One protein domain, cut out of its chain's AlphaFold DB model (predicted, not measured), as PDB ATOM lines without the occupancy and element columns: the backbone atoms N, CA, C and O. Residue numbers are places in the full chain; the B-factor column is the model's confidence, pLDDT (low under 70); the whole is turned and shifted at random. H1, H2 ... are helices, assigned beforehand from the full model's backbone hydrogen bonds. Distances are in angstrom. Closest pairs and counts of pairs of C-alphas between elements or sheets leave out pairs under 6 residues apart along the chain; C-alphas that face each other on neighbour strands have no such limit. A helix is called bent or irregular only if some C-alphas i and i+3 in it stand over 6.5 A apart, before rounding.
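What this domain is: This is residues 4 to 63 of the 163 residues of the protein "Siroheme synthase" of Vibrio maritimus (UniProt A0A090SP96). Three longer helices, H1, H2 and H4, stand with their centres in a triangle, H2 and H4 crossing at a steep tilt and the kinked H1 near both. The short H3 sits in the turn from H2 to H4 and packs on H4. The printed part has 60 residues with four named helices, in the order H1, H2, H3, H4, and no named strand; the class is all helix. It is compact, with a radius of gyration of the C-alphas of 10.9 A and spans of 31 by 22 by 15 A.

Where its parts are: H1, residues 4 to 20, begins with C-alpha 4 at (-5.740, -48.434, 52.584) and is 24.3 A long. It has a kink of 45 degrees near residue 13 and is irregular, with C-alphas 12 and 15 at 7.4 A. H2, residues 24 to 36, is 18.4 A long and begins with C-alpha 24 at (-0.316, -52.631, 30.644). H3, residues 38 to 41, is 5.0 A long. H4, residues 46 to 57, is 16.1 A long and ends with C-alpha 57 at (-14.728, -49.578, 32.807).

How they stand to each other: H1 and H2 are close but not clearly touching, their closest C-alphas, of Ile 17 and Arg 27, being 6.5 A apart; they run opposite ways at a steep tilt of 39 degrees. H1 and H4 are also close but not clearly touching, with the C-alphas of Phe 9 and Asn 46 closest at 7.4 A; they run the same way at a shallow tilt of 30 degrees. H1 and H3 are apart. H2, with residues 30 to 34 alone, touches H4, with residues 52 to 57 alone; the closest C-alphas are those of Phe 34 and Tyr 53, at 7.0 A, and the helices run opposite ways at a steep tilt of 49 degrees. H3 touches residues 48 to 52 of H4, the C-alphas of Val 40 and Leu 49 being closest at 5.9 A. Every O i to N i+4 pair is within hydrogen-bond range in H2 and H4, and 11 of 13 are in H1; H3 is too short for such a pair.

The domain as a whole: The two C-alphas farthest apart, of Ser 23 and Lys 44, are 30.9 A apart. The printed part has no cut, and the links H1 to H2, H2 to H3 and H3 to H4 are tight. The mean pLDDT of the printed part is 92.2, and no printed residue is under 70.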
ATOM      1  N   ALA A   4      -5.787 -46.976  52.489       87.06
ATOM      2  CA  ALA A   4      -5.740 -48.434  52.584       87.06
ATOM      3  C   ALA A   4      -6.991 -49.086  51.974       87.06
ATOM      4  O   ALA A   4      -6.871 -49.975  51.140       87.06
ATOM      5  N   GLN A   5      -8.182 -48.575  52.292       87.94
ATOM      6  CA  GLN A   5      -9.444 -49.058  51.719       87.94
ATOM      7  C   GLN A   5      -9.486 -48.894  50.195       87.94
ATOM      8  O   GLN A   5      -9.953 -49.786  49.488       87.94
ATOM      9  N   LEU A   6      -8.960 -47.780  49.676       91.56
ATOM     10  CA  LEU A   6      -8.856 -47.555  48.233       91.56
ATOM     11  C   LEU A   6      -7.900 -48.560  47.572       91.56
ATOM     12  O   LEU A   6      -8.198 -49.086  46.499       91.56
ATOM     13  N   ALA A   7      -6.772 -48.855  48.222       91.56
ATOM     14  CA  ALA A   7      -5.811 -49.844  47.750       91.56
ATOM     15  C   ALA A   7      -6.392 -51.269  47.758       91.56
ATOM     16  O   ALA A   7      -6.217 -51.996  46.779       91.56
ATOM     17  N   ASP A   8      -7.123 -51.647  48.810       94.31
ATOM     18  CA  ASP A   8      -7.794 -52.948  48.916       94.31
ATOM     19  C   ASP A   8      -8.874 -53.108  47.841       94.31
ATOM     20  O   ASP A   8      -8.948 -54.144  47.170       94.31
ATOM     21  N   PHE A   9      -9.669 -52.058  47.604       95.31
ATOM     22  CA  PHE A   9     -10.634 -52.040  46.510       95.31
ATOM     23  C   PHE A   9      -9.937 -52.236  45.158       95.31
ATOM     24  O   PHE A   9     -10.287 -53.155  44.415       95.31
ATOM     25  N   ALA A  10      -8.906 -51.443  44.857       94.75
ATOM     26  CA  ALA A  10      -8.161 -51.560  43.605       94.75
ATOM     27  C   ALA A  10      -7.526 -52.953  43.430       94.75
ATOM     28  O   ALA A  10      -7.552 -53.524  42.337       94.75
ATOM     29  N   ALA A  11      -7.003 -53.543  44.511       95.38
ATOM     30  CA  ALA A  11      -6.454 -54.895  44.505       95.38
ATOM     31  C   ALA A  11      -7.517 -55.943  44.141       95.38
ATOM     32  O   ALA A  11      -7.235 -56.829  43.330       95.38
ATOM     33  N   SER A  12      -8.737 -55.806  44.672       96.50
ATOM     34  CA  SER A  12      -9.853 -56.718  44.388       96.50
ATOM     35  C   SER A  12     -10.277 -56.726  42.910       96.50
ATOM     36  O   SER A  12     -10.713 -57.756  42.399       96.50
ATOM     37  N   LYS A  13     -10.077 -55.612  42.189       97.12
ATOM     38  CA  LYS A  13     -10.443 -55.451  40.770       97.12
ATOM     39  C   LYS A  13      -9.343 -55.811  39.773       97.12
ATOM     40  O   LYS A  13      -9.593 -55.848  38.571       97.12
ATOM     41  N   ARG A  14      -8.129 -56.141  40.228       94.38
ATOM     42  CA  ARG A  14      -6.985 -56.437  39.338       94.38
ATOM     43  C   ARG A  14      -7.269 -57.525  38.306       94.38
ATOM     44  O   ARG A  14      -6.847 -57.390  37.163       94.38
ATOM     45  N   SER A  15      -7.927 -58.610  38.706       95.38
ATOM     46  CA  SER A  15      -8.215 -59.734  37.805       95.38
ATOM     47  C   SER A  15      -9.228 -59.369  36.723       95.38
ATOM     48  O   SER A  15      -9.119 -59.862  35.604       95.38
ATOM     49  N   ASP A  16     -10.184 -58.506  37.056       96.12
ATOM     50  CA  ASP A  16     -11.210 -58.027  36.133       96.12
ATOM     51  C   ASP A  16     -10.607 -57.041  35.122       96.12
ATOM     52  O   ASP A  16     -10.656 -57.273  33.918       96.12
ATOM     53  N   ILE A  17      -9.847 -56.055  35.608       95.69
ATOM     54  CA  ILE A  17      -9.084 -55.115  34.772       95.69
ATOM     55  C   ILE A  17      -8.113 -55.826  33.825       95.69
ATOM     56  O   ILE A  17      -7.987 -55.443  32.665       95.69
ATOM     57  N   LYS A  18      -7.443 -56.891  34.283       95.06
ATOM     58  CA  LYS A  18      -6.566 -57.704  33.425       95.06
ATOM     59  C   LYS A  18      -7.310 -58.451  32.322       95.06
ATOM     60  O   LYS A  18      -6.694 -58.763  31.308       95.06
ATOM     61  N   ARG A  19      -8.576 -58.797  32.549       94.50
ATOM     62  CA  ARG A  19      -9.421 -59.477  31.565       94.50
ATOM     63  C   ARG A  19      -9.992 -58.491  30.554       94.50
ATOM     64  O   ARG A  19     -10.119 -58.855  29.393       94.50
ATOM     65  N   HIS A  20     -10.333 -57.288  31.008       94.00
ATOM     66  CA  HIS A  20     -10.925 -56.251  30.175       94.00
ATOM     67  C   HIS A  20      -9.886 -55.567  29.275       94.00
ATOM     68  O   HIS A  20     -10.080 -55.480  28.070       94.00
ATOM     69  N   PHE A  21      -8.755 -55.143  29.845       92.12
ATOM     70  CA  PHE A  21      -7.709 -54.419  29.122       92.12
ATOM     71  C   PHE A  21      -6.512 -55.316  28.817       92.12
ATOM     72  O   PHE A  21      -5.956 -55.987  29.702       92.12
ATOM     73  N   SER A  22      -6.089 -55.305  27.558       89.12
ATOM     74  CA  SER A  22      -5.074 -56.217  27.036       89.12
ATOM     75  C   SER A  22      -3.660 -55.744  27.374       89.12
ATOM     76  O   SER A  22      -2.832 -56.545  27.836       89.12
ATOM     77  N   SER A  23      -3.408 -54.440  27.253       88.50
ATOM     78  CA  SER A  23      -2.092 -53.848  27.467       88.50
ATOM     79  C   SER A  23      -1.901 -53.372  28.912       88.50
ATOM     80  O   SER A  23      -2.842 -53.202  29.689       88.50
ATOM     81  N   VAL A  24      -0.643 -53.201  29.324       89.31
ATOM     82  CA  VAL A  24      -0.316 -52.631  30.644       89.31
ATOM     83  C   VAL A  24      -0.669 -51.143  30.693       89.31
ATOM     84  O   VAL A  24      -1.138 -50.662  31.726       89.31
ATOM     85  N   ASP A  25      -0.491 -50.448  29.575       88.44
ATOM     86  CA  ASP A  25      -0.753 -49.024  29.421       88.44
ATOM     87  C   ASP A  25      -2.246 -48.687  29.535       88.44
ATOM     88  O   ASP A  25      -2.606 -47.835  30.346       88.44
ATOM     89  N   GLU A  26      -3.131 -49.457  28.892       90.38
ATOM     90  CA  GLU A  26      -4.589 -49.321  29.049       90.38
ATOM     91  C   GLU A  26      -5.019 -49.477  30.515       90.38
ATOM     92  O   GLU A  26      -5.785 -48.675  31.052       90.38
ATOM     93  N   ARG A  27      -4.476 -50.487  31.211       93.38
ATOM     94  CA  ARG A  27      -4.777 -50.727  32.633       93.38
ATOM     95  C   ARG A  27      -4.303 -49.574  33.507       93.38
ATOM     96  O   ARG A  27      -4.981 -49.215  34.466       93.38
ATOM     97  N   ARG A  28      -3.125 -49.017  33.219       90.50
ATOM     98  CA  ARG A  28      -2.589 -47.858  33.940       90.50
ATOM     99  C   ARG A  28      -3.453 -46.626  33.683       90.50
ATOM    100  O   ARG A  28      -3.831 -45.970  34.648       90.50
ATOM    101  N   LYS A  29      -3.814 -46.363  32.427       91.56
ATOM    102  CA  LYS A  29      -4.705 -45.270  32.018       91.56
ATOM    103  C   LYS A  29      -6.059 -45.360  32.718       91.56
ATOM    104  O   LYS A  29      -6.513 -44.359  33.265       91.56
ATOM    105  N   PHE A  30      -6.638 -46.559  32.823       94.94
ATOM    106  CA  PHE A  30      -7.849 -46.791  33.615       94.94
ATOM    107  C   PHE A  30      -7.662 -46.333  35.065       94.94
ATOM    108  O   PHE A  30      -8.465 -45.557  35.575       94.94
ATOM    109  N   TRP A  31      -6.594 -46.776  35.737       94.75
ATOM    110  CA  TRP A  31      -6.354 -46.405  37.134       94.75
ATOM    111  C   TRP A  31      -6.077 -44.908  37.304       94.75
ATOM    112  O   TRP A  31      -6.553 -44.311  38.267       94.75
ATOM    113  N   GLU A  32      -5.357 -44.284  36.372       91.81
ATOM    114  CA  GLU A  32      -5.140 -42.834  36.351       91.81
ATOM    115  C   GLU A  32      -6.461 -42.067  36.272       91.81
ATOM    116  O   GLU A  32      -6.682 -41.155  37.069       91.81
ATOM    117  N   LEU A  33      -7.342 -42.447  35.343       92.69
ATOM    118  CA  LEU A  33      -8.663 -41.842  35.181       92.69
ATOM    119  C   LEU A  33      -9.525 -42.085  36.423       92.69
ATOM    120  O   LEU A  33     -10.059 -41.137  36.995       92.69
ATOM    121  N   PHE A  34      -9.572 -43.327  36.908       95.31
ATOM    122  CA  PHE A  34     -10.333 -43.724  38.090       95.31
ATOM    123  C   PHE A  34      -9.943 -42.896  39.317       95.31
ATOM    124  O   PHE A  34     -10.798 -42.286  39.954       95.31
ATOM    125  N   PHE A  35      -8.649 -42.805  39.639       93.38
ATOM    126  CA  PHE A  35      -8.192 -42.064  40.817       93.38
ATOM    127  C   PHE A  35      -8.321 -40.542  40.677       93.38
ATOM    128  O   PHE A  35      -8.368 -39.849  41.694       93.38
ATOM    129  N   LYS A  36      -8.407 -40.013  39.449       91.38
ATOM    130  CA  LYS A  36      -8.673 -38.590  39.190       91.38
ATOM    131  C   LYS A  36     -10.164 -38.230  39.313       91.38
ATOM    132  O   LYS A  36     -10.475 -37.044  39.430       91.38
ATOM    133  N   GLN A  37     -11.090 -39.197  39.323       92.94
ATOM    134  CA  GLN A  37     -12.525 -38.900  39.389       92.94
ATOM    135  C   GLN A  37     -12.929 -38.267  40.734       92.94
ATOM    136  O   GLN A  37     -12.640 -38.829  41.796       92.94
ATOM    137  N   PRO A  38     -13.705 -37.161  40.734       91.81
ATOM    138  CA  PRO A  38     -14.197 -36.538  41.963       91.81
ATOM    139  C   PRO A  38     -14.997 -37.485  42.865       91.81
ATOM    140  O   PRO A  38     -14.944 -37.351  44.086       91.81
ATOM    141  N   MET A  39     -15.720 -38.446  42.280       91.38
ATOM    142  CA  MET A  39     -16.475 -39.462  43.021       91.38
ATOM    143  C   MET A  39     -15.554 -40.404  43.804       91.38
ATOM    144  O   MET A  39     -15.865 -40.756  44.937       91.38
ATOM    145  N   VAL A  40     -14.403 -40.764  43.232       93.75
ATOM    146  CA  VAL A  40     -13.395 -41.610  43.885       93.75
ATOM    147  C   VAL A  40     -12.637 -40.819  44.948       93.75
ATOM    148  O   VAL A  40     -12.446 -41.313  46.056       93.75
ATOM    149  N   ILE A  41     -12.268 -39.568  44.662       92.25
ATOM    150  CA  ILE A  41     -11.561 -38.697  45.616       92.25
ATOM    151  C   ILE A  41     -12.415 -38.432  46.867       92.25
ATOM    152  O   ILE A  41     -11.905 -38.461  47.986       92.25
ATOM    153  N   ASN A  42     -13.717 -38.198  46.689       91.25
ATOM    154  CA  ASN A  42     -14.632 -37.828  47.772       91.25
ATOM    155  C   ASN A  42     -15.437 -39.007  48.341       91.25
ATOM    156  O   ASN A  42     -16.384 -38.781  49.099       91.25
ATOM    157  N   CYS A  43     -15.085 -40.245  47.984       91.06
ATOM    158  CA  CYS A  43     -15.874 -41.412  48.358       91.06
ATOM    159  C   CYS A  43     -15.959 -41.623  49.881       91.06
ATOM    160  O   CYS A  43     -15.015 -41.391  50.660       91.06
ATOM    161  N   LYS A  44     -17.119 -42.108  50.318       88.75
ATOM    162  CA  LYS A  44     -17.429 -42.413  51.720       88.75
ATOM    163  C   LYS A  44     -17.432 -43.908  52.008       88.75
ATOM    164  O   LYS A  44     -17.136 -44.293  53.138       88.75
ATOM    165  N   ASP A  45     -17.704 -44.727  50.998       90.50
ATOM    166  CA  ASP A  45     -17.790 -46.178  51.102       90.50
ATOM    167  C   ASP A  45     -17.401 -46.891  49.792       90.50
ATOM    168  O   ASP A  45     -17.187 -46.276  48.744       90.50
ATOM    169  N   ASN A  46     -17.321 -48.223  49.855       92.44
ATOM    170  CA  ASN A  46     -16.993 -49.060  48.699       92.44
ATOM    171  C   ASN A  46     -18.106 -49.097  47.642       92.44
ATOM    172  O   ASN A  46     -17.843 -49.486  46.507       92.44
ATOM    173  N   GLN A  47     -19.344 -48.731  47.983       93.44
ATOM    174  CA  GLN A  47     -20.439 -48.737  47.020       93.44
ATOM    175  C   GLN A  47     -20.272 -47.593  46.016       93.44
ATOM    176  O   GLN A  47     -20.541 -47.773  44.830       93.44
ATOM    177  N   GLU A  48     -19.796 -46.431  46.467       93.88
ATOM    178  CA  GLU A  48     -19.437 -45.319  45.584       93.88
ATOM    179  C   GLU A  48     -18.252 -45.673  44.673       93.88
ATOM    180  O   GLU A  48     -18.309 -45.411  43.471       93.88
ATOM    181  N   LEU A  49     -17.225 -46.348  45.199       94.94
ATOM    182  CA  LEU A  49     -16.113 -46.843  44.378       94.94
ATOM    183  C   LEU A  49     -16.566 -47.839  43.314       94.94
ATOM    184  O   LEU A  49     -16.123 -47.755  42.172       94.94
ATOM    185  N   GLU A  50     -17.452 -48.767  43.677       96.31
ATOM    186  CA  GLU A  50     -17.990 -49.738  42.729       96.31
ATOM    187  C   GLU A  50     -18.749 -49.043  41.602       96.31
ATOM    188  O   GLU A  50     -18.555 -49.380  40.440       96.31
ATOM    189  N   ARG A  51     -19.572 -48.036  41.916       95.19
ATOM    190  CA  ARG A  51     -20.277 -47.260  40.886       95.19
ATOM    191  C   ARG A  51     -19.298 -46.535  39.964       95.19
ATOM    192  O   ARG A  51     -19.446 -46.644  38.755       95.19
ATOM    193  N   ALA A  52     -18.297 -45.849  40.515       95.31
ATOM    194  CA  ALA A  52     -17.271 -45.175  39.716       95.31
ATOM    195  C   ALA A  52     -16.521 -46.163  38.802       95.31
ATOM    196  O   ALA A  52     -16.304 -45.885  37.625       95.31
ATOM    197  N   TYR A  53     -16.193 -47.346  39.330       96.94
ATOM    198  CA  TYR A  53     -15.520 -48.414  38.596       96.94
ATOM    199  C   TYR A  53     -16.375 -48.918  37.435       96.94
ATOM    200  O   TYR A  53     -15.903 -48.959  36.303       96.94
ATOM    201  N   GLN A  54     -17.636 -49.267  37.710       95.75
ATOM    202  CA  GLN A  54     -18.565 -49.797  36.711       95.75
ATOM    203  C   GLN A  54     -18.885 -48.776  35.620       95.75
ATOM    204  O   GLN A  54     -19.033 -49.162  34.464       95.75
ATOM    205  N   THR A  55     -18.970 -47.490  35.964       94.44
ATOM    206  CA  THR A  55     -19.137 -46.428  34.969       94.44
ATOM    207  C   THR A  55     -17.908 -46.338  34.071       94.44
ATOM    208  O   THR A  55     -18.042 -46.436  32.859       94.44
ATOM    209  N   LEU A  56     -16.711 -46.206  34.652       95.31
ATOM    210  CA  LEU A  56     -15.496 -45.952  33.877       95.31
ATOM    211  C   LEU A  56     -15.051 -47.153  33.034       95.31
ATOM    212  O   LEU A  56     -14.571 -46.968  31.923       95.31
ATOM    213  N   ILE A  57     -15.196 -48.385  33.535       94.62
ATOM    214  CA  ILE A  57     -14.728 -49.578  32.807       94.62
ATOM    215  C   ILE A  57     -15.515 -49.832  31.514       94.62
ATOM    216  O   ILE A  57     -15.033 -50.543  30.643       94.62
ATOM    217  N   HIS A  58     -16.707 -49.248  31.376       90.25
ATOM    218  CA  HIS A  58     -17.523 -49.331  30.163       90.25
ATOM    219  C   HIS A  58     -17.535 -48.018  29.367       90.25
ATOM    220  O   HIS A  58     -18.262 -47.916  28.378       90.25
ATOM    221  N   ASP A  59     -16.769 -47.014  29.796       89.06
ATOM    222  CA  ASP A  59     -16.712 -45.710  29.147       89.06
ATOM    223  C   ASP A  59     -15.493 -45.615  28.229       89.06
ATOM    224  O   ASP A  59     -14.437 -45.105  28.600       89.06
ATOM    225  N   ASP A  60     -15.657 -46.099  26.999       81.81
ATOM    226  CA  ASP A  60     -14.635 -46.012  25.954       81.81
ATOM    227  C   ASP A  60     -14.235 -44.570  25.608       81.81
ATOM    228  O   ASP A  60     -13.145 -44.345  25.078       81.81
ATOM    229  N   SER A  61     -15.102 -43.588  25.885       82.38
ATOM    230  CA  SER A  61     -14.869 -42.199  25.490       82.38
ATOM    231  C   SER A  61     -13.794 -41.513  26.328       82.38
ATOM    232  O   SER A  61     -13.167 -40.572  25.854       82.38
ATOM    233  N   GLU A  62     -13.513 -42.023  27.527       81.69
ATOM    234  CA  GLU A  62     -12.445 -41.521  28.399       81.69
ATOM    235  C   GLU A  62     -11.052 -42.031  27.976       81.69
ATOM    236  O   GLU A  62     -10.017 -41.503  28.392       81.69
ATOM    237  N   PHE A  63     -10.996 -43.040  27.104       81.19
ATOM    238  CA  PHE A  63      -9.759 -43.631  26.599       81.19
ATOM    239  C   PHE A  63      -9.369 -43.047  25.239       81.19
ATOM    240  O   PHE A  63      -9.067 -43.790  24.312       81.19
TER     241      PHE A  63